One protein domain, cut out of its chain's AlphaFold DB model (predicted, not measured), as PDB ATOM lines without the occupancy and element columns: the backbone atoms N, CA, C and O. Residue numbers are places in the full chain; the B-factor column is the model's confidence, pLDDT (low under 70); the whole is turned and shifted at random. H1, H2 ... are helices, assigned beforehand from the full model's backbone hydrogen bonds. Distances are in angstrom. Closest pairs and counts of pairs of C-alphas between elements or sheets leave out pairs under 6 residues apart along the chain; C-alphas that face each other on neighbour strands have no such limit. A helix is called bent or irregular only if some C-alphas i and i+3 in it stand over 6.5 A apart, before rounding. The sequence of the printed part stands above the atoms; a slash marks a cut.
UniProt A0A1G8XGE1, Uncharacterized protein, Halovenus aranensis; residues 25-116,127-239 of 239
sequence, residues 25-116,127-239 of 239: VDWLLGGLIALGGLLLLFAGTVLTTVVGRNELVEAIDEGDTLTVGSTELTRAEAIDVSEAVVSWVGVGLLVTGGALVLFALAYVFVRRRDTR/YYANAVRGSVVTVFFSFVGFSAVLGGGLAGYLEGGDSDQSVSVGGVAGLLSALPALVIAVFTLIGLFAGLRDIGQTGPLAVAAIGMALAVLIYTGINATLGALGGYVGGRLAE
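Overview. This is residues 25 to 116 and 127 to 239 of the 239 residues of an uncharacterized protein of Halovenus aranensis (UniProt A0A1G8XGE1). Long helices form an elongated slab: H1 and H3 run side by side, H3 packs on arm H6b, and bent H6 runs back against H7. Short H4 and H5 pack with H6a at one end, H5 and H6a also on H7; H2 sits at the other end on H3. The printed part has 205 residues, seven named helices H1 to H7 in chain order and no named strand: all helix. It is only just loose, close to compact, radius of gyration of the C-alphas 20.2 A, spans 62 by 34 by 26 A.

Arrangement. H1, residues 25 to 50, touches H3, residues 75 to 114, closest C-alphas Gly 37 and Gly 97, 3.8 A, at a shallow tilt of 24 degrees, opposite ways. H2, residues 53 to 62, touches H3 residues 75 to 83 alone, closest C-alphas Leu 56 and Ile 79, 6.3 A. H4, residues 127 to 140, and H5, residues 147 to 159, form a helical hairpin, closest C-alphas Gly 134 and Gly 151, 4.0 A. H6, residues 166 to 198, was assigned as one helix by its hydrogen bonds but is bent, C-alphas 177 and 180 being 7.1 A apart; its arms are H6a, 166 to 177, and H6b, 180 to 198. H3 touches H6b with residues 80 to 96 alone, closest C-alphas Val 81 and Gly 195, 4.0 A. H5, H6a and H7, residues 203 to 238, make an up and down bundle, each running against the one before. H1 and H7 are apart. Every O i to N i+4 pair is within hydrogen-bond range in H1 to H5, H6a and H6b; in H7, 31 of 32.

Along the chain. H1 begins at C-alpha 25 (-29.608, 24.491, 45.600) and is 36.5 A long; H3 is 58.2 A. H7, 53.5 A, ends at C-alpha 238 (-11.619, 27.724, 47.245).

Size, cuts and confidence. Residues 117 to 126 are not printed; C-alphas 116 and 127 are 21.8 A apart. H2 to H3 is a long link of 12 residues; 24 printed residues are under 70 in pLDDT, among them residues 63 to 73 of this link.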
ATOM      1  N   VAL A  25     -30.037  23.148  45.155       70.81
ATOM      2  CA  VAL A  25     -29.608  24.491  45.600       70.81
ATOM      3  C   VAL A  25     -30.288  25.566  44.766       70.81
ATOM      4  O   VAL A  25     -30.903  26.478  45.300       70.81
ATOM      5  N   ASP A  26     -30.253  25.427  43.450       75.00
ATOM      6  CA  ASP A  26     -30.880  26.375  42.529       75.00
ATOM      7  C   ASP A  26     -32.423  26.385  42.688       75.00
ATOM      8  O   ASP A  26     -33.044  27.446  42.630       75.00
ATOM      9  N   TRP A  27     -33.066  25.240  42.970       77.31
ATOM     10  CA  TRP A  27     -34.501  25.207  43.318       77.31
ATOM     11  C   TRP A  27     -34.799  25.919  44.637       77.31
ATOM     12  O   TRP A  27     -35.786  26.651  44.730       77.31
ATOM     13  N   LEU A  28     -33.945  25.725  45.641       79.69
ATOM     14  CA  LEU A  28     -34.042  26.412  46.921       79.69
ATOM     15  C   LEU A  28     -33.888  27.923  46.733       79.69
ATOM     16  O   LEU A  28     -34.710  28.669  47.253       79.69
ATOM     17  N   LEU A  29     -32.920  28.382  45.937       79.38
ATOM     18  CA  LEU A  29     -32.732  29.805  45.636       79.38
ATOM     19  C   LEU A  29     -33.950  30.398  44.919       79.38
ATOM     20  O   LEU A  29     -34.449  31.440  45.336       79.38
ATOM     21  N   GLY A  30     -34.484  29.722  43.898       80.31
ATOM     22  CA  GLY A  30     -35.714  30.156  43.227       80.31
ATOM     23  C   GLY A  30     -36.920  30.209  44.175       80.31
ATOM     24  O   GLY A  30     -37.677  31.181  44.160       80.31
ATOM     25  N   GLY A  31     -37.073  29.200  45.038       83.25
ATOM     26  CA  GLY A  31     -38.133  29.141  46.047       83.25
ATOM     27  C   GLY A  31     -38.013  30.241  47.101       83.25
ATOM     28  O   GLY A  31     -39.009  30.871  47.448       83.25
ATOM     29  N   LEU A  32     -36.793  30.524  47.555       84.44
ATOM     30  CA  LEU A  32     -36.489  31.630  48.451       84.44
ATOM     31  C   LEU A  32     -36.871  32.967  47.797       84.44
ATOM     32  O   LEU A  32     -37.686  33.697  48.354       84.44
ATOM     33  N   ILE A  33     -36.403  33.267  46.582       84.19
ATOM     34  CA  ILE A  33     -36.772  34.517  45.890       84.19
ATOM     35  C   ILE A  33     -38.296  34.661  45.758       84.19
ATOM     36  O   ILE A  33     -38.839  35.731  46.038       84.19
ATOM     37  N   ALA A  34     -38.994  33.584  45.381       86.56
ATOM     38  CA  ALA A  34     -40.451  33.585  45.282       86.56
ATOM     39  C   ALA A  34     -41.121  33.868  46.635       86.56
ATOM     40  O   ALA A  34     -42.045  34.677  46.699       86.56
ATOM     41  N   LEU A  35     -40.639  33.251  47.719       89.81
ATOM     42  CA  LEU A  35     -41.139  33.489  49.072       89.81
ATOM     43  C   LEU A  35     -40.930  34.945  49.500       89.81
ATOM     44  O   LEU A  35     -41.864  35.571  49.989       89.81
ATOM     45  N   GLY A  36     -39.737  35.502  49.272       85.81
ATOM     46  CA  GLY A  36     -39.450  36.910  49.549       85.81
ATOM     47  C   GLY A  36     -40.376  37.845  48.768       85.81
ATOM     48  O   GLY A  36     -40.960  38.762  49.341       85.81
ATOM     49  N   GLY A  37     -40.591  37.562  47.481       89.12
ATOM     50  CA  GLY A  37     -41.532  38.309  46.649       89.12
ATOM     51  C   GLY A  37     -42.977  38.238  47.154       89.12
ATOM     52  O   GLY A  37     -43.650  39.263  47.240       89.12
ATOM     53  N   LEU A  38     -43.443  37.053  47.558       92.31
ATOM     54  CA  LEU A  38     -44.777  36.853  48.134       92.31
ATOM     55  C   LEU A  38     -44.954  37.574  49.474       92.31
ATOM     56  O   LEU A  38     -46.005  38.168  49.705       92.31
ATOM     57  N   LEU A  39     -43.938  37.559  50.340       91.25
ATOM     58  CA  LEU A  39     -43.964  38.294  51.605       91.25
ATOM     59  C   LEU A  39     -44.065  39.803  51.374       91.25
ATOM     60  O   LEU A  39     -44.847  40.462  52.052       91.25
ATOM     61  N   LEU A  40     -43.337  40.347  50.393       90.75
ATOM     62  CA  LEU A  40     -43.448  41.763  50.024       90.75
ATOM     63  C   LEU A  40     -44.819  42.098  49.426       90.75
ATOM     64  O   LEU A  40     -45.380  43.138  49.760       90.75
ATOM     65  N   LEU A  41     -45.391  41.219  48.598       92.62
ATOM     66  CA  LEU A  41     -46.757  41.387  48.090       92.62
ATOM     67  C   LEU A  41     -47.778  41.402  49.231       92.62
ATOM     68  O   LEU A  41     -48.653  42.267  49.267       92.62
ATOM     69  N   PHE A  42     -47.647  40.475  50.179       92.88
ATOM     70  CA  PHE A  42     -48.499  40.421  51.361       92.88
ATOM     71  C   PHE A  42     -48.346  41.687  52.210       92.88
ATOM     72  O   PHE A  42     -49.343  42.338  52.503       92.88
ATOM     73  N   ALA A  43     -47.113  42.085  52.532       89.81
ATOM     74  CA  ALA A  43     -46.827  43.288  53.308       89.81
ATOM     75  C   ALA A  43     -47.353  44.555  52.621       89.81
ATOM     76  O   ALA A  43     -48.009  45.359  53.270       89.81
ATOM     77  N   GLY A  44     -47.136  44.715  51.312       89.56
ATOM     78  CA  GLY A  44     -47.674  45.838  50.541       89.56
ATOM     79  C   GLY A  44     -49.204  45.851  50.510       89.56
ATOM     80  O   GLY A  44     -49.816  46.907  50.652       89.56
ATOM     81  N   THR A  45     -49.837  44.681  50.403       90.31
ATOM     82  CA  THR A  45     -51.303  44.557  50.453       90.31
ATOM     83  C   THR A  45     -51.839  44.948  51.826       90.31
ATOM     84  O   THR A  45     -52.750  45.762  51.919       90.31
ATOM     85  N   VAL A  46     -51.259  44.414  52.902       88.62
ATOM     86  CA  VAL A  46     -51.634  44.774  54.277       88.62
ATOM     87  C   VAL A  46     -51.427  46.268  54.503       88.62
ATOM     88  O   VAL A  46     -52.338  46.939  54.967       88.62
ATOM     89  N   LEU A  47     -50.278  46.814  54.106       87.50
ATOM     90  CA  LEU A  47     -49.960  48.225  54.308       87.50
ATOM     91  C   LEU A  47     -50.966  49.148  53.605       87.50
ATOM     92  O   LEU A  47     -51.416  50.116  54.198       87.50
ATOM     93  N   THR A  48     -51.361  48.823  52.372       86.25
ATOM     94  CA  THR A  48     -52.306  49.638  51.583       86.25
ATOM     95  C   THR A  48     -53.771  49.479  51.983       86.25
ATOM     96  O   THR A  48     -54.588  50.317  51.614       86.25
ATOM     97  N   THR A  49     -54.125  48.410  52.696       87.38
ATOM     98  CA  THR A  49     -55.526  48.113  53.046       87.38
ATOM     99  C   THR A  49     -55.839  48.323  54.520       87.38
ATOM    100  O   THR A  49     -56.982  48.622  54.852       87.38
ATOM    101  N   VAL A  50     -54.847  48.154  55.397       85.38
ATOM    102  CA  VAL A  50     -55.013  48.218  56.855       85.38
ATOM    103  C   VAL A  50     -54.590  49.572  57.415       85.38
ATOM    104  O   VAL A  50     -55.180  50.018  58.390       85.38
ATOM    105  N   VAL A  51     -53.594  50.238  56.822       82.56
ATOM    106  CA  VAL A  51     -53.160  51.562  57.290       82.56
ATOM    107  C   VAL A  51     -53.965  52.633  56.568       82.56
ATOM    108  O   VAL A  51     -53.652  53.009  55.440       82.56
ATOM    109  N   GLY A  52     -55.032  53.095  57.215       78.69
ATOM    110  CA  GLY A  52     -55.838  54.215  56.764       78.69
ATOM    111  C   GLY A  52     -55.503  55.507  57.506       78.69
ATOM    112  O   GLY A  52     -54.662  55.575  58.406       78.69
ATOM    113  N   ARG A  53     -56.212  56.570  57.128       73.19
ATOM    114  CA  ARG A  53     -56.073  57.895  57.740       73.19
ATOM    115  C   ARG A  53     -56.354  57.886  59.246       73.19
ATOM    116  O   ARG A  53     -55.773  58.678  59.977       73.19
ATOM    117  N   ASN A  54     -57.236  57.005  59.711       76.38
ATOM    118  CA  ASN A  54     -57.678  56.964  61.105       76.38
ATOM    119  C   ASN A  54     -56.580  56.398  62.017       76.38
ATOM    120  O   ASN A  54     -56.329  56.934  63.089       76.38
ATOM    121  N   GLU A  55     -55.885  55.368  61.543       77.94
ATOM    122  CA  GLU A  55     -54.755  54.733  62.215       77.94
ATOM    123  C   GLU A  55     -53.543  55.678  62.244       77.94
ATOM    124  O   GLU A  55     -52.826  55.751  63.239       77.94
ATOM    125  N   LEU A  56     -53.345  56.458  61.174       75.75
ATOM    126  CA  LEU A  56     -52.319  57.504  61.129       75.75
ATOM    127  C   LEU A  56     -52.607  58.643  62.118       75.75
ATOM    128  O   LEU A  56     -51.680  59.149  62.743       75.75
ATOM    129  N   VAL A  57     -53.876  59.033  62.286       75.81
ATOM    130  CA  VAL A  57     -54.285  60.035  63.288       75.81
ATOM    131  C   VAL A  57     -53.985  59.538  64.701       75.81
ATOM    132  O   VAL A  57     -53.408  60.289  65.479       75.81
ATOM    133  N   GLU A  58     -54.326  58.287  65.018       76.12
ATOM    134  CA  GLU A  58     -54.056  57.684  66.331       76.12
ATOM    135  C   GLU A  58     -52.548  57.595  66.618       76.12
ATOM    136  O   GLU A  58     -52.097  58.018  67.681       76.12
ATOM    137  N   ALA A  59     -51.750  57.158  65.639       69.44
ATOM    138  CA  ALA A  59     -50.293  57.089  65.767       69.44
ATOM    139  C   ALA A  59     -49.635  58.470  65.966       69.44
ATOM    140  O   ALA A  59     -48.630  58.584  66.666       69.44
ATOM    141  N   ILE A  60     -50.193  59.524  65.361       71.19
ATOM    142  CA  ILE A  60     -49.718  60.908  65.515       71.19
ATOM    143  C   ILE A  60     -50.242  61.544  66.812       71.19
ATOM    144  O   ILE A  60     -49.601  62.434  67.351       71.19
ATOM    145  N   ASP A  61     -51.382  61.104  67.345       73.00
ATOM    146  CA  ASP A  61     -51.849  61.542  68.666       73.00
ATOM    147  C   ASP A  61     -51.008  60.936  69.808       73.00
ATOM    148  O   ASP A  61     -50.902  61.542  70.875       73.00
ATOM    149  N   GLU A  62     -50.373  59.781  69.583       72.38
ATOM    150  CA  GLU A  62     -49.446  59.144  70.529       72.38
ATOM    151  C   GLU A  62     -48.005  59.701  70.441       72.38
ATOM    152  O   GLU A  62     -47.266  59.678  71.428       72.38
ATOM    153  N   GLY A  63     -47.604  60.239  69.282       55.84
ATOM    154  CA  GLY A  63     -46.271  60.799  69.029       55.84
ATOM    155  C   GLY A  63     -46.254  62.330  68.950       55.84
ATOM    156  O   GLY A  63     -46.942  62.924  68.132       55.84
ATOM    157  N   ASP A  64     -45.424  62.983  69.767       57.16
ATOM    158  CA  ASP A  64     -45.238  64.442  69.750       57.16
ATOM    159  C   ASP A  64     -44.833  64.983  68.353       57.16
ATOM    160  O   ASP A  64     -44.265  64.270  67.524       57.16
ATOM    161  N   THR A  65     -45.150  66.257  68.111       53.34
ATOM    162  CA  THR A  65     -45.008  67.033  66.859       53.34
ATOM    163  C   THR A  65     -43.960  66.535  65.841       53.34
ATOM    164  O   THR A  65     -42.747  66.598  66.047       53.34
ATOM    165  N   LEU A  66     -44.436  66.111  64.661       55.00
ATOM    166  CA  LEU A  66     -43.591  65.709  63.535       55.00
ATOM    167  C   LEU A  66     -42.942  66.937  62.878       55.00
ATOM    168  O   LEU A  66     -43.602  67.753  62.232       55.00
ATOM    169  N   THR A  67     -41.626  67.055  63.022       55.47
ATOM    170  CA  THR A  67     -40.816  68.091  62.372       55.47
ATOM    171  C   THR A  67     -40.152  67.531  61.115       55.47
ATOM    172  O   THR A  67     -39.464  66.512  61.154       55.47
ATOM    173  N   VAL A  68     -40.333  68.207  59.975       55.66
ATOM    174  CA  VAL A  68     -39.596  67.907  58.735       55.66
ATOM    175  C   VAL A  68     -38.636  69.062  58.467       55.66
ATOM    176  O   VAL A  68     -39.022  70.141  58.019       55.66
ATOM    177  N   GLY A  69     -37.356  68.852  58.779       61.31
ATOM    178  CA  GLY A  69     -36.336  69.900  58.701       61.31
ATOM    179  C   GLY A  69     -36.479  70.924  59.832       61.31
ATOM    180  O   GLY A  69     -36.206  70.600  60.982       61.31
ATOM    181  N   SER A  70     -36.866  72.160  59.502       53.34
ATOM    182  CA  SER A  70     -37.056  73.273  60.454       53.34
ATOM    183  C   SER A  70     -38.486  73.819  60.474       53.34
ATOM    184  O   SER A  70     -38.738  74.859  61.082       53.34
ATOM    185  N   THR A  71     -39.404  73.177  59.754       58.97
ATOM    186  CA  THR A  71     -40.800  73.597  59.655       58.97
ATOM    187  C   THR A  71     -41.643  72.650  60.495       58.97
ATOM    188  O   THR A  71     -41.636  71.439  60.273       58.97
ATOM    189  N   GLU A  72     -42.340  73.203  61.487       64.06
ATOM    190  CA  GLU A  72     -43.359  72.470  62.231       64.06
ATOM    191  C   GLU A  72     -44.516  72.188  61.274       64.06
ATOM    192  O   GLU A  72     -45.156  73.118  60.775       64.06
ATOM    193  N   LEU A  73     -44.733  70.910  60.955       64.75
ATOM    194  CA  LEU A  73     -45.920  70.507  60.216       64.75
ATOM    195  C   LEU A  73     -47.108  70.602  61.157       64.75
ATOM    196  O   LEU A  73     -47.079  70.095  62.282       64.75
ATOM    197  N   THR A  74     -48.181  71.224  60.687       79.31
ATOM    198  CA  THR A  74     -49.448  71.103  61.394       79.31
ATOM    199  C   THR A  74     -49.893  69.640  61.364       79.31
ATOM    200  O   THR A  74     -49.562  68.879  60.455       79.31
ATOM    201  N   ARG A  75     -50.683  69.229  62.358       75.12
ATOM    202  CA  ARG A  75     -51.206  67.856  62.464       75.12
ATOM    203  C   ARG A  75     -51.824  67.351  61.155       75.12
ATOM    204  O   ARG A  75     -51.583  66.215  60.766       75.12
ATOM    205  N   ALA A  76     -52.620  68.193  60.495       79.75
ATOM    206  CA  ALA A  76     -53.280  67.841  59.241       79.75
ATOM    207  C   ALA A  76     -52.262  67.584  58.121       79.75
ATOM    208  O   ALA A  76     -52.351  66.570  57.440       79.75
ATOM    209  N   GLU A  77     -51.253  68.447  57.998       81.94
ATOM    210  CA  GLU A  77     -50.197  68.300  56.994       81.94
ATOM    211  C   GLU A  77     -49.337  67.054  57.241       81.94
ATOM    212  O   GLU A  77     -48.967  66.365  56.294       81.94
ATOM    213  N   ALA A  78     -49.041  66.732  58.504       80.06
ATOM    214  CA  ALA A  78     -48.292  65.528  58.849       80.06
ATOM    215  C   ALA A  78     -49.047  64.247  58.459       80.06
ATOM    216  O   ALA A  78     -48.445  63.339  57.891       80.06
ATOM    217  N   ILE A  79     -50.364  64.195  58.699       84.12
ATOM    218  CA  ILE A  79     -51.214  63.069  58.283       84.12
ATOM    219  C   ILE A  79     -51.193  62.917  56.762       84.12
ATOM    220  O   ILE A  79     -50.964  61.812  56.278       84.12
ATOM    221  N   ASP A  80     -51.379  64.008  56.017       86.56
ATOM    222  CA  ASP A  80     -51.449  63.960  54.554       86.56
ATOM    223  C   ASP A  80     -50.101  63.513  53.940       86.56
ATOM    224  O   ASP A  80     -50.063  62.694  53.018       86.56
ATOM    225  N   VAL A  81     -48.970  63.971  54.499       86.38
ATOM    226  CA  VAL A  81     -47.630  63.519  54.082       86.38
ATOM    227  C   VAL A  81     -47.411  62.043  54.416       86.38
ATOM    228  O   VAL A  81     -46.935  61.287  53.566       86.38
ATOM    229  N   SER A  82     -47.750  61.617  55.634       86.94
ATOM    230  CA  SER A  82     -47.606  60.223  56.062       86.94
ATOM    231  C   SER A  82     -48.482  59.282  55.238       86.94
ATOM    232  O   SER A  82     -48.007  58.225  54.831       86.94
ATOM    233  N   GLU A  83     -49.718  59.674  54.934       88.75
ATOM    234  CA  GLU A  83     -50.636  58.916  54.083       88.75
ATOM    235  C   GLU A  83     -50.054  58.730  52.677       88.75
ATOM    236  O   GLU A  83     -49.997  57.605  52.168       88.75
ATOM    237  N   ALA A  84     -49.526  59.803  52.078       90.75
ATOM    238  CA  ALA A  84     -48.861  59.728  50.783       90.75
ATOM    239  C   ALA A  84     -47.639  58.793  50.824       90.75
ATOM    240  O   ALA A  84     -47.505  57.913  49.972       90.75
ATOM    241  N   VAL A  85     -46.764  58.929  51.825       90.06
ATOM    242  CA  VAL A  85     -45.587  58.060  51.981       90.06
ATOM    243  C   VAL A  85     -46.001  56.598  52.126       90.06
ATOM    244  O   VAL A  85     -45.492  55.756  51.390       90.06
ATOM    245  N   VAL A  86     -46.937  56.284  53.023       91.75
ATOM    246  CA  VAL A  86     -47.400  54.910  53.277       91.75
ATOM    247  C   VAL A  86     -48.019  54.292  52.027       91.75
ATOM    248  O   VAL A  86     -47.688  53.157  51.680       91.75
ATOM    249  N   SER A  87     -48.855  55.048  51.313       92.56
ATOM    250  CA  SER A  87     -49.482  54.598  50.068       92.56
ATOM    251  C   SER A  87     -48.433  54.222  49.021       92.56
ATOM    252  O   SER A  87     -48.427  53.102  48.498       92.56
ATOM    253  N   TRP A  88     -47.472  55.111  48.769       94.75
ATOM    254  CA  TRP A  88     -46.422  54.861  47.787       94.75
ATOM    255  C   TRP A  88     -45.435  53.774  48.222       94.75
ATOM    256  O   TRP A  88     -45.021  52.979  47.379       94.75
ATOM    257  N   VAL A  89     -45.102  53.668  49.513       93.62
ATOM    258  CA  VAL A  89     -44.325  52.539  50.058       93.62
ATOM    259  C   VAL A  89     -45.057  51.226  49.800       93.62
ATOM    260  O   VAL A  89     -44.447  50.265  49.337       93.62
ATOM    261  N   GLY A  90     -46.371  51.194  50.025       91.62
ATOM    262  CA  GLY A  90     -47.222  50.051  49.720       91.62
ATOM    263  C   GLY A  90     -47.140  49.636  48.252       91.62
ATOM    264  O   GLY A  90     -46.887  48.468  47.953       91.62
ATOM    265  N   VAL A  91     -47.247  50.596  47.329       94.44
ATOM    266  CA  VAL A  91     -47.047  50.350  45.889       94.44
ATOM    267  C   VAL A  91     -45.635  49.830  45.603       94.44
ATOM    268  O   VAL A  91     -45.480  48.864  44.856       94.44
ATOM    269  N   GLY A  92     -44.605  50.409  46.221       92.75
ATOM    270  CA  GLY A  92     -43.217  49.972  46.064       92.75
ATOM    271  C   GLY A  92     -42.986  48.532  46.515       92.75
ATOM    272  O   GLY A  92     -42.314  47.769  45.814       92.75
ATOM    273  N   LEU A  93     -43.590  48.126  47.633       93.75
ATOM    274  CA  LEU A  93     -43.577  46.743  48.114       93.75
ATOM    275  C   LEU A  93     -44.265  45.799  47.123       93.75
ATOM    276  O   LEU A  93     -43.710  44.746  46.805       93.75
ATOM    277  N   LEU A  94     -45.421  46.191  46.579       93.75
ATOM    278  CA  LEU A  94     -46.146  45.391  45.589       93.75
ATOM    279  C   LEU A  94     -45.351  45.218  44.289       93.75
ATOM    280  O   LEU A  94     -45.225  44.102  43.782       93.75
ATOM    281  N   VAL A  95     -44.779  46.305  43.762       95.62
ATOM    282  CA  VAL A  95     -43.962  46.292  42.539       95.62
ATOM    283  C   VAL A  95     -42.712  45.437  42.734       95.62
ATOM    284  O   VAL A  95     -42.415  44.584  41.899       95.62
ATOM    285  N   THR A  96     -42.010  45.619  43.853       93.06
ATOM    286  CA  THR A  96     -40.805  44.844  44.181       93.06
ATOM    287  C   THR A  96     -41.139  43.366  44.362       93.06
ATOM    288  O   THR A  96     -40.481  42.508  43.778       93.06
ATOM    289  N   GLY A  97     -42.197  43.056  45.115       90.00
ATOM    290  CA  GLY A  97     -42.649  41.689  45.341       90.00
ATOM    291  C   GLY A  97     -43.052  40.984  44.047       90.00
ATOM    292  O   GLY A  97     -42.590  39.876  43.773       90.00
ATOM    293  N   GLY A  98     -43.831  41.657  43.197       92.50
ATOM    294  CA  GLY A  98     -44.210  41.151  41.878       92.50
ATOM    295  C   GLY A  98     -43.004  40.921  40.965       92.50
ATOM    296  O   GLY A  98     -42.899  39.862  40.346       92.50
ATOM    297  N   ALA A  99     -42.057  41.863  40.925       91.75
ATOM    298  CA  ALA A  99     -40.826  41.722  40.150       91.75
ATOM    299  C   ALA A  99     -39.988  40.518  40.610       91.75
ATOM    300  O   ALA A  99     -39.504  39.763  39.769       91.75
ATOM    301  N   LEU A 100     -39.863  40.289  41.923       88.06
ATOM    302  CA  LEU A 100     -39.158  39.123  42.467       88.06
ATOM    303  C   LEU A 100     -39.861  37.807  42.126       88.06
ATOM    304  O   LEU A 100     -39.195  36.848  41.743       88.06
ATOM    305  N   VAL A 101     -41.195  37.752  42.198       87.94
ATOM    306  CA  VAL A 101     -41.953  36.558  41.786       87.94
ATOM    307  C   VAL A 101     -41.750  36.279  40.295       87.94
ATOM    308  O   VAL A 101     -41.455  35.144  39.921       87.94
ATOM    309  N   LEU A 102     -41.841  37.298  39.436       89.62
ATOM    310  CA  LEU A 102     -41.579  37.151  38.001       89.62
ATOM    311  C   LEU A 102     -40.143  36.703  37.726       89.62
ATOM    312  O   LEU A 102     -39.927  35.835  36.882       89.62
ATOM    313  N   PHE A 103     -39.171  37.247  38.460       85.94
ATOM    314  CA  PHE A 103     -37.775  36.838  38.367       85.94
ATOM    315  C   PHE A 103     -37.586  35.373  38.775       85.94
ATOM    316  O   PHE A 103     -36.945  34.619  38.046       85.94
ATOM    317  N   ALA A 104     -38.193  34.932  39.880       82.75
ATOM    318  CA  ALA A 104     -38.150  33.538  40.315       82.75
ATOM    319  C   ALA A 104     -38.776  32.595  39.276       82.75
ATOM    320  O   ALA A 104     -38.209  31.549  38.955       82.75
ATOM    321  N   LEU A 105     -39.915  32.982  38.692       84.56
ATOM    322  CA  LEU A 105     -40.548  32.223  37.614       84.56
ATOM    323  C   LEU A 105     -39.636  32.143  36.384       84.56
ATOM    324  O   LEU A 105     -39.418  31.053  35.857       84.56
ATOM    325  N   ALA A 106     -39.064  33.269  35.949       82.88
ATOM    326  CA  ALA A 106     -38.133  33.315  34.827       82.88
ATOM    327  C   ALA A 106     -36.897  32.437  35.076       82.88
ATOM    328  O   ALA A 106     -36.510  31.671  34.195       82.88
ATOM    329  N   TYR A 107     -36.335  32.481  36.286       78.00
ATOM    330  CA  TYR A 107     -35.204  31.654  36.705       78.00
ATOM    331  C   TYR A 107     -35.511  30.151  36.569       78.00
ATOM    332  O   TYR A 107     -34.742  29.406  35.957       78.00
ATOM    333  N   VAL A 108     -36.685  29.705  37.033       73.94
ATOM    334  CA  VAL A 108     -37.133  28.307  36.881       73.94
ATOM    335  C   VAL A 108     -37.370  27.941  35.409       73.94
ATOM    336  O   VAL A 108     -37.028  26.836  34.978       73.94
ATOM    337  N   PHE A 109     -37.934  28.854  34.612       74.12
ATOM    338  CA  PHE A 109     -38.204  28.622  33.190       74.12
ATOM    339  C   PHE A 109     -36.933  28.504  32.342       74.12
ATOM    340  O   PHE A 109     -36.867  27.623  31.482       74.12
ATOM    341  N   VAL A 110     -35.932  29.358  32.573       70.25
ATOM    342  CA  VAL A 110     -34.631  29.289  31.884       70.25
ATOM    343  C   VAL A 110     -33.957  27.957  32.189       70.25
ATOM    344  O   VAL A 110     -33.565  27.245  31.267       70.25
ATOM    345  N   ARG A 111     -33.959  27.541  33.458       65.31
ATOM    346  CA  ARG A 111     -33.351  26.273  33.863       65.31
ATOM    347  C   ARG A 111     -34.020  25.050  33.239       65.31
ATOM    348  O   ARG A 111     -33.332  24.145  32.780       65.31
ATOM    349  N   ARG A 112     -35.354  25.045  33.132       60.28
ATOM    350  CA  ARG A 112     -36.090  23.990  32.405       60.28
ATOM    351  C   ARG A 112     -35.772  23.952  30.908       60.28
ATOM    352  O   ARG A 112     -36.005  22.930  30.264       60.28
ATOM    353  N   ARG A 113     -35.293  25.057  30.329       56.03
ATOM    354  CA  ARG A 113     -34.947  25.145  28.905       56.03
ATOM    355  C   ARG A 113     -33.545  24.604  28.620       56.03
ATOM    356  O   ARG A 113     -33.353  24.005  27.562       56.03
ATOM    357  N   ASP A 114     -32.609  24.752  29.553       52.81
ATOM    358  CA  ASP A 114     -31.217  24.318  29.374       52.81
ATOM    359  C   ASP A 114     -30.999  22.811  29.552       52.81
ATOM    360  O   ASP A 114     -30.082  22.268  28.940       52.81
ATOM    361  N   THR A 115     -31.927  22.085  30.189       51.97
ATOM    362  CA  THR A 115     -31.948  20.607  30.143       51.97
ATOM    363  C   THR A 115     -32.054  20.056  28.707       51.97
ATOM    364  O   THR A 115     -31.771  18.888  28.473       51.97
ATOM    365  N   ARG A 116     -32.433  20.880  27.712       49.47
ATOM    366  CA  ARG A 116     -32.437  20.511  26.280       49.47
ATOM    367  C   ARG A 116     -31.254  21.072  25.478       49.47
ATOM    368  O   ARG A 116     -31.216  20.879  24.266       49.47
ATOM    369  N   TYR A 127     -19.761  33.597  35.850       73.69
ATOM    370  CA  TYR A 127     -19.712  34.893  36.526       73.69
ATOM    371  C   TYR A 127     -21.081  35.432  36.976       73.69
ATOM    372  O   TYR A 127     -21.319  35.683  38.160       73.69
ATOM    373  N   TYR A 128     -22.025  35.609  36.041       71.56
ATOM    374  CA  TYR A 128     -23.328  36.205  36.365       71.56
ATOM    375  C   TYR A 128     -24.220  35.244  37.151       71.56
ATOM    376  O   TYR A 128     -24.969  35.679  38.026       71.56
ATOM    377  N   ALA A 129     -24.131  33.941  36.873       76.06
ATOM    378  CA  ALA A 129     -24.880  32.932  37.611       76.06
ATOM    379  C   ALA A 129     -24.430  32.880  39.080       76.06
ATOM    380  O   ALA A 129     -25.266  32.867  39.984       76.06
ATOM    381  N   ASN A 130     -23.121  32.935  39.324       76.00
ATOM    382  CA  ASN A 130     -22.536  32.946  40.661       76.00
ATOM    383  C   ASN A 130     -22.866  34.237  41.420       76.00
ATOM    384  O   ASN A 130     -23.269  34.176  42.584       76.00
ATOM    385  N   ALA A 131     -22.822  35.392  40.747       72.62
ATOM    386  CA  ALA A 131     -23.236  36.659  41.345       72.62
ATOM    387  C   ALA A 131     -24.720  36.661  41.760       72.62
ATOM    388  O   ALA A 131     -25.061  37.102  42.861       72.62
ATOM    389  N   VAL A 132     -25.614  36.125  40.917       76.44
ATOM    390  CA  VAL A 132     -27.043  35.989  41.248       76.44
ATOM    391  C   VAL A 132     -27.228  35.081  42.462       76.44
ATOM    392  O   VAL A 132     -27.916  35.468  43.406       76.44
ATOM    393  N   ARG A 133     -26.575  33.916  42.503       79.75
ATOM    394  CA  ARG A 133     -26.659  32.992  43.648       79.75
ATOM    395  C   ARG A 133     -26.210  33.649  44.956       79.75
ATOM    396  O   ARG A 133     -26.920  33.561  45.956       79.75
ATOM    397  N   GLY A 134     -25.087  34.366  44.930       71.06
ATOM    398  CA  GLY A 134     -24.605  35.130  46.081       71.06
ATOM    399  C   GLY A 134     -25.590  36.202  46.541       71.06
ATOM    400  O   GLY A 134     -25.877  36.317  47.731       71.06
ATOM    401  N   SER A 135     -26.181  36.944  45.601       68.81
ATOM    402  CA  SER A 135     -27.140  38.007  45.924       68.81
ATOM    403  C   SER A 135     -28.380  37.495  46.662       68.81
ATOM    404  O   SER A 135     -28.847  38.146  47.596       68.81
ATOM    405  N   VAL A 136     -28.876  36.304  46.308       79.19
ATOM    406  CA  VAL A 136     -30.019  35.680  46.988       79.19
ATOM    407  C   VAL A 136     -29.674  35.411  48.449       79.19
ATOM    408  O   VAL A 136     -30.445  35.771  49.334       79.19
ATOM    409  N   VAL A 137     -28.491  34.863  48.728       79.81
ATOM    410  CA  VAL A 137     -28.038  34.633  50.107       79.81
ATOM    411  C   VAL A 137     -27.938  35.950  50.881       79.81
ATOM    412  O   VAL A 137     -28.443  36.031  52.001       79.81
ATOM    413  N   THR A 138     -27.395  37.012  50.280       75.56
ATOM    414  CA  THR A 138     -27.347  38.339  50.916       75.56
ATOM    415  C   THR A 138     -28.733  38.859  51.300       75.56
ATOM    416  O   THR A 138     -28.912  39.360  52.413       75.56
ATOM    417  N   VAL A 139     -29.718  38.739  50.401       76.88
ATOM    418  CA  VAL A 139     -31.096  39.194  50.651       76.88
ATOM    419  C   VAL A 139     -31.710  38.429  51.822       76.88
ATOM    420  O   VAL A 139     -32.283  39.039  52.726       76.88
ATOM    421  N   PHE A 140     -31.541  37.107  51.853       77.88
ATOM    422  CA  PHE A 140     -32.125  36.261  52.894       77.88
ATOM    423  C   PHE A 140     -31.504  36.475  54.267       77.88
ATOM    424  O   PHE A 140     -32.219  36.501  55.263       77.88
ATOM    425  N   PHE A 141     -30.191  36.685  54.324       78.75
ATOM    426  CA  PHE A 141     -29.491  36.939  55.579       78.75
ATOM    427  C   PHE A 141     -29.436  38.420  55.960       78.75
ATOM    428  O   PHE A 141     -28.742  38.759  56.913       78.75
ATOM    429  N   SER A 142     -30.147  39.313  55.261       77.44
ATOM    430  CA  SER A 142     -30.083  40.775  55.454       77.44
ATOM    431  C   SER A 142     -30.267  41.248  56.903       77.44
ATOM    432  O   SER A 142     -29.680  42.253  57.299       77.44
ATOM    433  N   PHE A 143     -30.965  40.474  57.735       74.31
ATOM    434  CA  PHE A 143     -31.114  40.720  59.173       74.31
ATOM    435  C   PHE A 143     -29.806  40.617  59.989       74.31
ATOM    436  O   PHE A 143     -29.761  41.066  61.130       74.31
ATOM    437  N   VAL A 144     -28.734  40.046  59.428       74.75
ATOM    438  CA  VAL A 144     -27.425  39.853  60.083       74.75
ATOM    439  C   VAL A 144     -26.517  41.091  59.940       74.75
ATOM    440  O   VAL A 144     -25.433  41.135  60.518       74.75
ATOM    441  N   GLY A 145     -26.916  42.113  59.171       59.19
ATOM    442  CA  GLY A 145     -26.154  43.359  58.963       59.19
ATOM    443  C   GLY A 145     -24.890  43.216  58.094       59.19
ATOM    444  O   GLY A 145     -24.520  44.153  57.394       59.19
ATOM    445  N   PHE A 146     -24.275  42.029  58.062       75.12
ATOM    446  CA  PHE A 146     -23.106  41.673  57.239       75.12
ATOM    447  C   PHE A 146     -23.426  40.631  56.160       75.12
ATOM    448  O   PHE A 146     -22.542  39.934  55.665       75.12
ATOM    449  N   SER A 147     -24.693  40.497  55.780       78.69
ATOM    450  CA  SER A 147     -25.136  39.480  54.823       78.69
ATOM    451  C   SER A 147     -24.489  39.607  53.450       78.69
ATOM    452  O   SER A 147     -24.277  38.596  52.785       78.69
ATOM    453  N   ALA A 148     -24.112  40.828  53.057       75.81
ATOM    454  CA  ALA A 148     -23.383  41.085  51.823       75.81
ATOM    455  C   ALA A 148     -22.035  40.360  51.798       75.81
ATOM    456  O   ALA A 148     -21.644  39.855  50.750       75.81
ATOM    457  N   VAL A 149     -21.372  40.213  52.950       80.50
ATOM    458  CA  VAL A 149     -20.140  39.421  53.072       80.50
ATOM    459  C   VAL A 149     -20.426  37.939  52.833       80.50
ATOM    460  O   VAL A 149     -19.682  37.285  52.111       80.50
ATOM    461  N   LEU A 150     -21.518  37.409  53.391       80.88
ATOM    462  CA  LEU A 150     -21.891  35.999  53.238       80.88
ATOM    463  C   LEU A 150     -22.266  35.662  51.792       80.88
ATOM    464  O   LEU A 150     -21.769  34.685  51.236       80.88
ATOM    465  N   GLY A 151     -23.115  36.479  51.165       77.25
ATOM    466  CA  GLY A 151     -23.507  36.259  49.777       77.25
ATOM    467  C   GLY A 151     -22.379  36.544  48.791       77.25
ATOM    468  O   GLY A 151     -22.189  35.779  47.850       77.25
ATOM    469  N   GLY A 152     -21.571  37.578  49.039       77.38
ATOM    470  CA  GLY A 152     -20.359  37.846  48.269       77.38
ATOM    471  C   GLY A 152     -19.341  36.711  48.375       77.38
ATOM    472  O   GLY A 152     -18.796  36.290  47.361       77.38
ATOM    473  N   GLY A 153     -19.142  36.161  49.576       78.00
ATOM    474  CA  GLY A 153     -18.240  35.034  49.816       78.00
ATOM    475  C   GLY A 153     -18.702  33.739  49.179       78.00
ATOM    476  O   GLY A 153     -17.888  33.055  48.568       78.00
ATOM    477  N   LEU A 154     -20.002  33.441  49.208       81.94
ATOM    478  CA  LEU A 154     -20.528  32.323  48.431       81.94
ATOM    479  C   LEU A 154     -20.272  32.529  46.932       81.94
ATOM    480  O   LEU A 154     -19.842  31.603  46.256       81.94
ATOM    481  N   ALA A 155     -20.495  33.738  46.415       78.31
ATOM    482  CA  ALA A 155     -20.279  34.034  45.002       78.31
ATOM    483  C   ALA A 155     -18.802  33.872  44.592       78.31
ATOM    484  O   ALA A 155     -18.523  33.269  43.560       78.31
ATOM    485  N   GLY A 156     -17.867  34.347  45.423       75.94
ATOM    486  CA  GLY A 156     -16.427  34.182  45.203       75.94
ATOM    487  C   GLY A 156     -15.951  32.733  45.334       75.94
ATOM    488  O   GLY A 156     -15.134  32.296  44.533       75.94
ATOM    489  N   TYR A 157     -16.506  31.966  46.280       79.50
ATOM    490  CA  TYR A 157     -16.214  30.534  46.427       79.50
ATOM    491  C   TYR A 157     -16.654  29.738  45.190       79.50
ATOM    492  O   TYR A 157     -15.938  28.856  44.726       79.50
ATOM    493  N   LEU A 158     -17.819  30.079  44.626       79.44
ATOM    494  CA  LEU A 158     -18.359  29.422  43.432       79.44
ATOM    495  C   LEU A 158     -17.664  29.824  42.123       79.44
ATOM    496  O   LEU A 158     -17.752  29.075  41.151       79.44
ATOM    497  N   GLU A 159     -17.003  30.985  42.066       78.50
ATOM    498  CA  GLU A 159     -16.189  31.379  40.905       78.50
ATOM    499  C   GLU A 159     -14.865  30.589  40.832       78.50
ATOM    500  O   GLU A 159     -14.298  30.437  39.753       78.50
ATOM    501  N   GLY A 160     -14.425  30.009  41.956       66.31
ATOM    502  CA  GLY A 160     -13.217  29.187  42.063       66.31
ATOM    503  C   GLY A 160     -11.963  30.002  42.397       66.31
ATOM    504  O   GLY A 160     -11.817  31.146  41.956       66.31
ATOM    505  N   GLY A 161     -11.065  29.407  43.194       58.78
ATOM    506  CA  GLY A 161      -9.930  30.091  43.830       58.78
ATOM    507  C   GLY A 161      -8.932  30.740  42.869       58.78
ATOM    508  O   GLY A 161      -8.500  31.860  43.113       58.78
ATOM    509  N   ASP A 162      -8.670  30.117  41.717       59.84
ATOM    510  CA  ASP A 162      -7.735  30.646  40.709       59.84
ATOM    511  C   ASP A 162      -8.314  31.794  39.853       59.84
ATOM    512  O   ASP A 162      -7.645  32.317  38.957       59.84
ATOM    513  N   SER A 163      -9.571  32.192  40.077       65.00
ATOM    514  CA  SER A 163     -10.185  33.282  39.323       65.00
ATOM    515  C   SER A 163      -9.825  34.651  39.920       65.00
ATOM    516  O   SER A 163     -10.245  35.021  41.020       65.00
ATOM    517  N   ASP A 164      -9.168  35.497  39.119       73.00
ATOM    518  CA  ASP A 164      -8.969  36.930  39.422       73.00
ATOM    519  C   ASP A 164     -10.302  37.709  39.583       73.00
ATOM    520  O   ASP A 164     -10.322  38.902  39.890       73.00
ATOM    521  N   GLN A 165     -11.440  37.044  39.359       80.81
ATOM    522  CA  GLN A 165     -12.780  37.624  39.324       80.81
ATOM    523  C   GLN A 165     -13.580  37.410  40.619       80.81
ATOM    524  O   GLN A 165     -14.640  38.009  40.779       80.81
ATOM    525  N   SER A 166     -13.084  36.632  41.585       79.75
ATOM    526  CA  SER A 166     -13.787  36.358  42.854       79.75
ATOM    527  C   SER A 166     -14.219  37.632  43.610       79.75
ATOM    528  O   SER A 166     -15.334  37.716  44.133       79.75
ATOM    529  N   VAL A 167     -13.385  38.679  43.595       83.12
ATOM    530  CA  VAL A 167     -13.677  39.990  44.209       83.12
ATOM    531  C   VAL A 167     -14.770  40.753  43.454       83.12
ATOM    532  O   VAL A 167     -15.673  41.323  44.073       83.12
ATOM    533  N   SER A 168     -14.712  40.779  42.118       82.19
ATOM    534  CA  SER A 168     -15.691  41.503  41.298       82.19
ATOM    535  C   SER A 168     -17.053  40.810  41.307       82.19
ATOM    536  O   SER A 168     -18.069  41.492  41.455       82.19
ATOM    537  N   VAL A 169     -17.082  39.472  41.271       84.06
ATOM    538  CA  VAL A 169     -18.300  38.664  41.434       84.06
ATOM    539  C   VAL A 169     -18.967  38.960  42.776       84.06
ATOM    540  O   VAL A 169     -20.169  39.236  42.816       84.06
ATOM    541  N   GLY A 170     -18.198  38.972  43.869       80.56
ATOM    542  CA  GLY A 170     -18.715  39.299  45.196       80.56
ATOM    543  C   GLY A 170     -19.283  40.718  45.279       80.56
ATOM    544  O   GLY A 170     -20.375  40.925  45.815       80.56
ATOM    545  N   GLY A 171     -18.593  41.705  44.698       84.06
ATOM    546  CA  GLY A 171     -19.068  43.090  44.658       84.06
ATOM    547  C   GLY A 171     -20.357  43.258  43.851       84.06
ATOM    548  O   GLY A 171     -21.288  43.935  44.295       84.06
ATOM    549  N   VAL A 172     -20.452  42.588  42.699       85.44
ATOM    550  CA  VAL A 172     -21.666  42.561  41.871       85.44
ATOM    551  C   VAL A 172     -22.813  41.873  42.612       85.44
ATOM    552  O   VAL A 172     -23.918  42.410  42.629       85.44
ATOM    553  N   ALA A 173     -22.565  40.755  43.301       82.69
ATOM    554  CA  ALA A 173     -23.564  40.088  44.140       82.69
ATOM    555  C   ALA A 173     -24.098  41.014  45.249       82.69
ATOM    556  O   ALA A 173     -25.311  41.096  45.465       82.69
ATOM    557  N   GLY A 174     -23.201  41.757  45.909       82.69
ATOM    558  CA  GLY A 174     -23.557  42.783  46.888       82.69
ATOM    559  C   GLY A 174     -24.442  43.875  46.287       82.69
ATOM    560  O   GLY A 174     -25.487  44.207  46.845       82.69
ATOM    561  N   LEU A 175     -24.104  44.379  45.099       86.88
ATOM    562  CA  LEU A 175     -24.908  45.399  44.427       86.88
ATOM    563  C   LEU A 175     -26.285  44.874  43.983       86.88
ATOM    564  O   LEU A 175     -27.289  45.557  44.178       86.88
ATOM    565  N   LEU A 176     -26.356  43.651  43.441       84.31
ATOM    566  CA  LEU A 176     -27.622  43.016  43.052       84.31
ATOM    567  C   LEU A 176     -28.558  42.856  44.252       84.31
ATOM    568  O   LEU A 176     -29.758  43.094  44.138       84.31
ATOM    569  N   SER A 177     -28.009  42.500  45.413       84.44
ATOM    570  CA  SER A 177     -28.801  42.333  46.631       84.44
ATOM    571  C   SER A 177     -29.418  43.637  47.152       84.44
ATOM    572  O   SER A 177     -30.429  43.601  47.850       84.44
ATOM    573  N   ALA A 178     -28.861  44.797  46.778       87.44
ATOM    574  CA  ALA A 178     -29.402  46.099  47.150       87.44
ATOM    575  C   ALA A 178     -30.639  46.492  46.320       87.44
ATOM    576  O   ALA A 178     -31.414  47.339  46.763       87.44
ATOM    577  N   LEU A 179     -30.858  45.880  45.147       89.69
ATOM    578  CA  LEU A 179     -31.908  46.284  44.201       89.69
ATOM    579  C   LEU A 179     -33.322  46.347  44.808       89.69
ATOM    580  O   LEU A 179     -33.981  47.365  44.595       89.69
ATOM    581  N   PRO A 180     -33.807  45.354  45.584       87.25
ATOM    582  CA  PRO A 180     -35.142  45.434  46.180       87.25
ATOM    583  C   PRO A 180     -35.300  46.653  47.098       87.25
ATOM    584  O   PRO A 180     -36.295  47.371  47.017       87.25
ATOM    585  N   ALA A 181     -34.287  46.930  47.922       87.81
ATOM    586  CA  ALA A 181     -34.285  48.083  48.818       87.81
ATOM    587  C   ALA A 181     -34.254  49.408  48.041       87.81
ATOM    588  O   ALA A 181     -34.931  50.357  48.428       87.81
ATOM    589  N   LEU A 182     -33.524  49.468  46.922       90.31
ATOM    590  CA  LEU A 182     -33.482  50.653  46.061       90.31
ATOM    591  C   LEU A 182     -34.831  50.963  45.426       90.31
ATOM    592  O   LEU A 182     -35.238  52.123  45.412       90.31
ATOM    593  N   VAL A 183     -35.530  49.944  44.919       92.75
ATOM    594  CA  VAL A 183     -36.869  50.132  44.351       92.75
ATOM    595  C   VAL A 183     -37.798  50.694  45.424       92.75
ATOM    596  O   VAL A 183     -38.408  51.738  45.204       92.75
ATOM    597  N   ILE A 184     -37.837  50.082  46.611       91.69
ATOM    598  CA  ILE A 184     -38.658  50.569  47.728       91.69
ATOM    599  C   ILE A 184     -38.289  52.013  48.090       91.69
ATOM    600  O   ILE A 184     -39.179  52.850  48.189       91.69
ATOM    601  N   ALA A 185     -36.999  52.341  48.202       89.62
ATOM    602  CA  ALA A 185     -36.534  53.692  48.513       89.62
ATOM    603  C   ALA A 185     -37.000  54.734  47.480       89.62
ATOM    604  O   ALA A 185     -37.438  55.822  47.855       89.62
ATOM    605  N   VAL A 186     -36.961  54.407  46.184       91.81
ATOM    606  CA  VAL A 186     -37.479  55.291  45.125       91.81
ATOM    607  C   VAL A 186     -38.973  55.541  45.312       91.81
ATOM    608  O   VAL A 186     -39.408  56.690  45.255       91.81
ATOM    609  N   PHE A 187     -39.754  54.499  45.587       94.12
ATOM    610  CA  PHE A 187     -41.185  54.637  45.854       94.12
ATOM    611  C   PHE A 187     -41.467  55.465  47.116       94.12
ATOM    612  O   PHE A 187     -42.307  56.362  47.077       94.12
ATOM    613  N   THR A 188     -40.709  55.266  48.197       91.50
ATOM    614  CA  THR A 188     -40.780  56.109  49.402       91.50
ATOM    615  C   THR A 188     -40.526  57.579  49.074       91.50
ATOM    616  O   THR A 188     -41.243  58.454  49.556       91.50
ATOM    617  N   LEU A 189     -39.530  57.867  48.230       90.50
ATOM    618  CA  LEU A 189     -39.209  59.234  47.825       90.50
ATOM    619  C   LEU A 189     -40.330  59.862  46.987       90.50
ATOM    620  O   LEU A 189     -40.635  61.038  47.175       90.50
ATOM    621  N   ILE A 190     -40.961  59.089  46.098       92.12
ATOM    622  CA  ILE A 190     -42.131  59.545  45.335       92.12
ATOM    623  C   ILE A 190     -43.274  59.901  46.291       92.12
ATOM    624  O   ILE A 190     -43.879  60.958  46.130       92.12
ATOM    625  N   GLY A 191     -43.529  59.077  47.311       91.38
ATOM    626  CA  GLY A 191     -44.553  59.362  48.317       91.38
ATOM    627  C   GLY A 191     -44.267  60.598  49.149       91.38
ATOM    628  O   GLY A 191     -45.144  61.442  49.313       91.38
ATOM    629  N   LEU A 192     -43.019  60.756  49.586       89.00
ATOM    630  CA  LEU A 192     -42.583  61.946  50.305       89.00
ATOM    631  C   LEU A 192     -42.739  63.202  49.439       89.00
ATOM    632  O   LEU A 192     -43.231  64.223  49.912       89.00
ATOM    633  N   PHE A 193     -42.362  63.119  48.160       90.00
ATOM    634  CA  PHE A 193     -42.507  64.216  47.207       90.00
ATOM    635  C   PHE A 193     -43.974  64.577  46.960       90.00
ATOM    636  O   PHE A 193     -44.312  65.759  46.949       90.00
ATOM    637  N   ALA A 194     -44.835  63.576  46.760       90.75
ATOM    638  CA  ALA A 194     -46.265  63.774  46.560       90.75
ATOM    639  C   ALA A 194     -46.901  64.453  47.782       90.75
ATOM    640  O   ALA A 194     -47.507  65.509  47.634       90.75
ATOM    641  N   GLY A 195     -46.652  63.927  48.986       89.38
ATOM    642  CA  GLY A 195     -47.197  64.478  50.228       89.38
ATOM    643  C   GLY A 195     -46.752  65.915  50.502       89.38
ATOM    644  O   GLY A 195     -47.578  66.792  50.741       89.38
ATOM    645  N   LEU A 196     -45.448  66.199  50.406       87.69
ATOM    646  CA  LEU A 196     -44.906  67.553  50.614       87.69
ATOM    647  C   LEU A 196     -45.421  68.559  49.576       87.69
ATOM    648  O   LEU A 196     -45.599  69.739  49.881       87.69
ATOM    649  N   ARG A 197     -45.655  68.110  48.339       87.94
ATOM    650  CA  ARG A 197     -46.208  68.954  47.279       87.94
ATOM    651  C   ARG A 197     -47.664  69.326  47.553       87.94
ATOM    652  O   ARG A 197     -48.018  70.479  47.305       87.94
ATOM    653  N   ASP A 198     -48.468  68.397  48.060       87.31
ATOM    654  CA  ASP A 198     -49.891  68.627  48.341       87.31
ATOM    655  C   ASP A 198     -50.096  69.675  49.445       87.31
ATOM    656  O   ASP A 198     -50.997  70.508  49.346       87.31
ATOM    657  N   ILE A 199     -49.182  69.738  50.418       85.56
ATOM    658  CA  ILE A 199     -49.173  70.765  51.476       85.56
ATOM    659  C   ILE A 199     -48.402  72.044  51.088       85.56
ATOM    660  O   ILE A 199     -48.143  72.911  51.920       85.56
ATOM    661  N   GLY A 200     -47.980  72.179  49.825       83.50
ATOM    662  CA  GLY A 200     -47.277  73.364  49.320       83.50
ATOM    663  C   GLY A 200     -45.827  73.533  49.801       83.50
ATOM    664  O   GLY A 200     -45.198  74.553  49.505       83.50
ATOM    665  N   GLN A 201     -45.252  72.544  50.490       80.19
ATOM    666  CA  GLN A 201     -43.890  72.595  51.027       80.19
ATOM    667  C   GLN A 201     -42.849  72.084  50.029       80.19
ATOM    668  O   GLN A 201     -42.292  70.994  50.147       80.19
ATOM    669  N   THR A 202     -42.524  72.917  49.040       76.50
ATOM    670  CA  THR A 202     -41.539  72.559  48.005       76.50
ATOM    671  C   THR A 202     -40.079  72.802  48.404       76.50
ATOM    672  O   THR A 202     -39.180  72.205  47.815       76.50
ATOM    673  N   GLY A 203     -39.820  73.630  49.421       77.19
ATOM    674  CA  GLY A 203     -38.467  73.949  49.904       77.19
ATOM    675  C   GLY A 203     -37.690  72.743  50.469       77.19
ATOM    676  O   GLY A 203     -36.561  72.504  50.033       77.19
ATOM    677  N   PRO A 204     -38.272  71.937  51.380       75.62
ATOM    678  CA  PRO A 204     -37.614  70.757  51.955       75.62
ATOM    679  C   PRO A 204     -37.312  69.632  50.951       75.62
ATOM    680  O   PRO A 204     -36.467  68.777  51.220       75.62
ATOM    681  N   LEU A 205     -37.958  69.634  49.777       78.38
ATOM    682  CA  LEU A 205     -37.840  68.565  48.780       78.38
ATOM    683  C   LEU A 205     -36.413  68.374  48.267       78.38
ATOM    684  O   LEU A 205     -35.969  67.241  48.103       78.38
ATOM    685  N   ALA A 206     -35.682  69.466  48.024       79.56
ATOM    686  CA  ALA A 206     -34.312  69.378  47.523       79.56
ATOM    687  C   ALA A 206     -33.381  68.721  48.552       79.56
ATOM    688  O   ALA A 206     -32.569  67.866  48.201       79.56
ATOM    689  N   VAL A 207     -33.538  69.072  49.832       83.12
ATOM    690  CA  VAL A 207     -32.747  68.503  50.930       83.12
ATOM    691  C   VAL A 207     -33.084  67.026  51.125       83.12
ATOM    692  O   VAL A 207     -32.173  66.207  51.214       83.12
ATOM    693  N   ALA A 208     -34.372  66.669  51.118       81.88
ATOM    694  CA  ALA A 208     -34.817  65.282  51.218       81.88
ATOM    695  C   ALA A 208     -34.305  64.424  50.047       81.88
ATOM    696  O   ALA A 208     -33.793  63.327  50.263       81.88
ATOM    697  N   ALA A 209     -34.369  64.941  48.816       83.12
ATOM    698  CA  ALA A 209     -33.869  64.249  47.632       83.12
ATOM    699  C   ALA A 209     -32.348  64.034  47.683       83.12
ATOM    700  O   ALA A 209     -31.879  62.930  47.407       83.12
ATOM    701  N   ILE A 210     -31.576  65.055  48.076       87.81
ATOM    702  CA  ILE A 210     -30.118  64.943  48.235       87.81
ATOM    703  C   ILE A 210     -29.773  63.958  49.355       87.81
ATOM    704  O   ILE A 210     -28.937  63.079  49.156       87.81
ATOM    705  N   GLY A 211     -30.431  64.070  50.513       88.38
ATOM    706  CA  GLY A 211     -30.224  63.171  51.647       88.38
ATOM    707  C   GLY A 211     -30.508  61.715  51.282       88.38
ATOM    708  O   GLY A 211     -29.698  60.837  51.572       88.38
ATOM    709  N   MET A 212     -31.601  61.465  50.559       86.00
ATOM    710  CA  MET A 212     -31.954  60.131  50.079       86.00
ATOM    711  C   MET A 212     -30.962  59.609  49.035       86.00
ATOM    712  O   MET A 212     -30.540  58.458  49.116       86.00
ATOM    713  N   ALA A 213     -30.544  60.443  48.077       86.56
ATOM    714  CA  ALA A 213     -29.546  60.058  47.079       86.56
ATOM    715  C   ALA A 213     -28.211  59.673  47.735       86.56
ATOM    716  O   ALA A 213     -27.611  58.663  47.369       86.56
ATOM    717  N   LEU A 214     -27.776  60.437  48.744       91.50
ATOM    718  CA  LEU A 214     -26.592  60.116  49.540       91.50
ATOM    719  C   LEU A 214     -26.779  58.821  50.334       91.50
ATOM    720  O   LEU A 214     -25.886  57.978  50.321       91.50
ATOM    721  N   ALA A 215     -27.933  58.620  50.976       90.25
ATOM    722  CA  ALA A 215     -28.227  57.393  51.712       90.25
ATOM    723  C   ALA A 215     -28.197  56.158  50.798       90.25
ATOM    724  O   ALA A 215     -27.569  55.157  51.137       90.25
ATOM    725  N   VAL A 216     -28.799  56.248  49.610       89.25
ATOM    726  CA  VAL A 216     -28.773  55.202  48.576       89.25
ATOM    727  C   VAL A 216     -27.347  54.918  48.101       89.25
ATOM    728  O   VAL A 216     -26.948  53.755  48.008       89.25
ATOM    729  N   LEU A 217     -26.564  55.962  47.823       90.62
ATOM    730  CA  LEU A 217     -25.173  55.824  47.393       90.62
ATOM    731  C   LEU A 217     -24.316  55.148  48.471       90.62
ATOM    732  O   LEU A 217     -23.557  54.230  48.174       90.62
ATOM    733  N   ILE A 218     -24.464  55.570  49.727       92.06
ATOM    734  CA  ILE A 218     -23.746  54.983  50.862       92.06
ATOM    735  C   ILE A 218     -24.174  53.527  51.055       92.06
ATOM    736  O   ILE A 218     -23.322  52.650  51.159       92.06
ATOM    737  N   TYR A 219     -25.479  53.246  51.055       88.69
ATOM    738  CA  TYR A 219     -26.012  51.897  51.236       88.69
ATOM    739  C   TYR A 219     -25.516  50.931  50.152       88.69
ATOM    740  O   TYR A 219     -25.050  49.831  50.457       88.69
ATOM    741  N   THR A 220     -25.574  51.341  48.884       88.62
ATOM    742  CA  THR A 220     -25.087  50.528  47.757       88.62
ATOM    743  C   THR A 220     -23.576  50.364  47.782       88.62
ATOM    744  O   THR A 220     -23.095  49.254  47.570       88.62
ATOM    745  N   GLY A 221     -22.836  51.425  48.113       89.38
ATOM    746  CA  GLY A 221     -21.389  51.378  48.298       89.38
ATOM    747  C   GLY A 221     -20.987  50.380  49.382       89.38
ATOM    748  O   GLY A 221     -20.172  49.502  49.120       89.38
ATOM    749  N   ILE A 222     -21.621  50.442  50.559       88.94
ATOM    750  CA  ILE A 222     -21.381  49.501  51.662       88.94
ATOM    751  C   ILE A 222     -21.661  48.062  51.217       88.94
ATOM    752  O   ILE A 222     -20.809  47.198  51.413       88.94
ATOM    753  N   ASN A 223     -22.807  47.791  50.584       86.38
ATOM    754  CA  ASN A 223     -23.146  46.437  50.129       86.38
ATOM    755  C   ASN A 223     -22.177  45.918  49.061       86.38
ATOM    756  O   ASN A 223     -21.763  44.762  49.127       86.38
ATOM    757  N   ALA A 224     -21.772  46.758  48.107       87.94
ATOM    758  CA  ALA A 224     -20.795  46.389  47.089       87.94
ATOM    759  C   ALA A 224     -19.409  46.128  47.699       87.94
ATOM    760  O   ALA A 224     -18.766  45.139  47.360       87.94
ATOM    761  N   THR A 225     -18.953  46.966  48.637       89.12
ATOM    762  CA  THR A 225     -17.672  46.767  49.330       89.12
ATOM    763  C   THR A 225     -17.691  45.508  50.191       89.12
ATOM    764  O   THR A 225     -16.774  44.698  50.095       89.12
ATOM    765  N   LEU A 226     -18.737  45.296  50.993       88.00
ATOM    766  CA  LEU A 226     -18.885  44.085  51.805       88.00
ATOM    767  C   LEU A 226     -19.002  42.830  50.934       88.00
ATOM    768  O   LEU A 226     -18.392  41.814  51.254       88.00
ATOM    769  N   GLY A 227     -19.721  42.915  49.814       86.38
ATOM    770  CA  GLY A 227     -19.792  41.856  48.813       86.38
ATOM    771  C   GLY A 227     -18.426  41.517  48.229       86.38
ATOM    772  O   GLY A 227     -18.054  40.348  48.176       86.38
ATOM    773  N   ALA A 228     -17.643  42.528  47.849       89.06
ATOM    774  CA  ALA A 228     -16.295  42.344  47.318       89.06
ATOM    775  C   ALA A 228     -15.338  41.740  48.360       89.06
ATOM    776  O   ALA A 228     -14.569  40.837  48.038       89.06
ATOM    777  N   LEU A 229     -15.423  42.187  49.621       89.12
ATOM    778  CA  LEU A 229     -14.675  41.609  50.743       89.12
ATOM    779  C   LEU A 229     -15.055  40.146  50.978       89.12
ATOM    780  O   LEU A 229     -14.177  39.306  51.161       89.12
ATOM    781  N   GLY A 230     -16.353  39.839  50.932       84.00
ATOM    782  CA  GLY A 230     -16.852  38.472  50.964       84.00
ATOM    783  C   GLY A 230     -16.245  37.646  49.840       84.00
ATOM    784  O   GLY A 230     -15.627  36.622  50.109       84.00
ATOM    785  N   GLY A 231     -16.358  38.126  48.599       84.44
ATOM    786  CA  GLY A 231     -15.857  37.451  47.400       84.44
ATOM    787  C   GLY A 231     -14.366  37.145  47.457       84.44
ATOM    788  O   GLY A 231     -13.970  36.025  47.149       84.44
ATOM    789  N   TYR A 232     -13.559  38.087  47.952       86.94
ATOM    790  CA  TYR A 232     -12.134  37.871  48.203       86.94
ATOM    791  C   TYR A 232     -11.880  36.695  49.158       86.94
ATOM    792  O   TYR A 232     -11.095  35.800  48.851       86.94
ATOM    793  N   VAL A 233     -12.558  36.673  50.312       86.56
ATOM    794  CA  VAL A 233     -12.406  35.595  51.304       86.56
ATOM    795  C   VAL A 233     -12.911  34.264  50.748       86.56
ATOM    796  O   VAL A 233     -12.258  33.241  50.927       86.56
ATOM    797  N   GLY A 234     -14.048  34.275  50.053       81.31
ATOM    798  CA  GLY A 234     -14.635  33.094  49.426       81.31
ATOM    799  C   GLY A 234     -13.723  32.462  48.378       81.31
ATOM    800  O   GLY A 234     -13.537  31.251  48.403       81.31
ATOM    801  N   GLY A 235     -13.107  33.282  47.521       83.31
ATOM    802  CA  GLY A 235     -12.119  32.825  46.541       83.31
ATOM    803  C   GLY A 235     -10.910  32.177  47.215       83.31
ATOM    804  O   GLY A 235     -10.557  31.055  46.883       83.31
ATOM    805  N   ARG A 236     -10.355  32.808  48.260       84.75
ATOM    806  CA  ARG A 236      -9.221  32.246  49.021       84.75
ATOM    807  C   ARG A 236      -9.515  30.933  49.738       84.75
ATOM    808  O   ARG A 236      -8.587  30.194  50.029       84.75
ATOM    809  N   LEU A 237     -10.771  30.663  50.082       85.06
ATOM    810  CA  LEU A 237     -11.176  29.388  50.683       85.06
ATOM    811  C   LEU A 237     -11.393  28.282  49.641       85.06
ATOM    812  O   LEU A 237     -11.542  27.122  50.021       85.06
ATOM    813  N   ALA A 238     -11.488  28.648  48.363       80.00
ATOM    814  CA  ALA A 238     -11.619  27.724  47.245       80.00
ATOM    815  C   ALA A 238     -10.264  27.360  46.602       80.00
ATOM    816  O   ALA A 238     -10.243  26.461  45.763       80.00
ATOM    817  N   GLU A 239      -9.183  28.061  46.968       73.12
ATOM    818  CA  GLU A 239      -7.775  27.694  46.705       73.12
ATOM    819  C   GLU A 239      -7.331  26.525  47.607       73.12
ATOM    820  O   GLU A 239      -6.633  25.618  47.098       73.12
TER     821      GLU A 239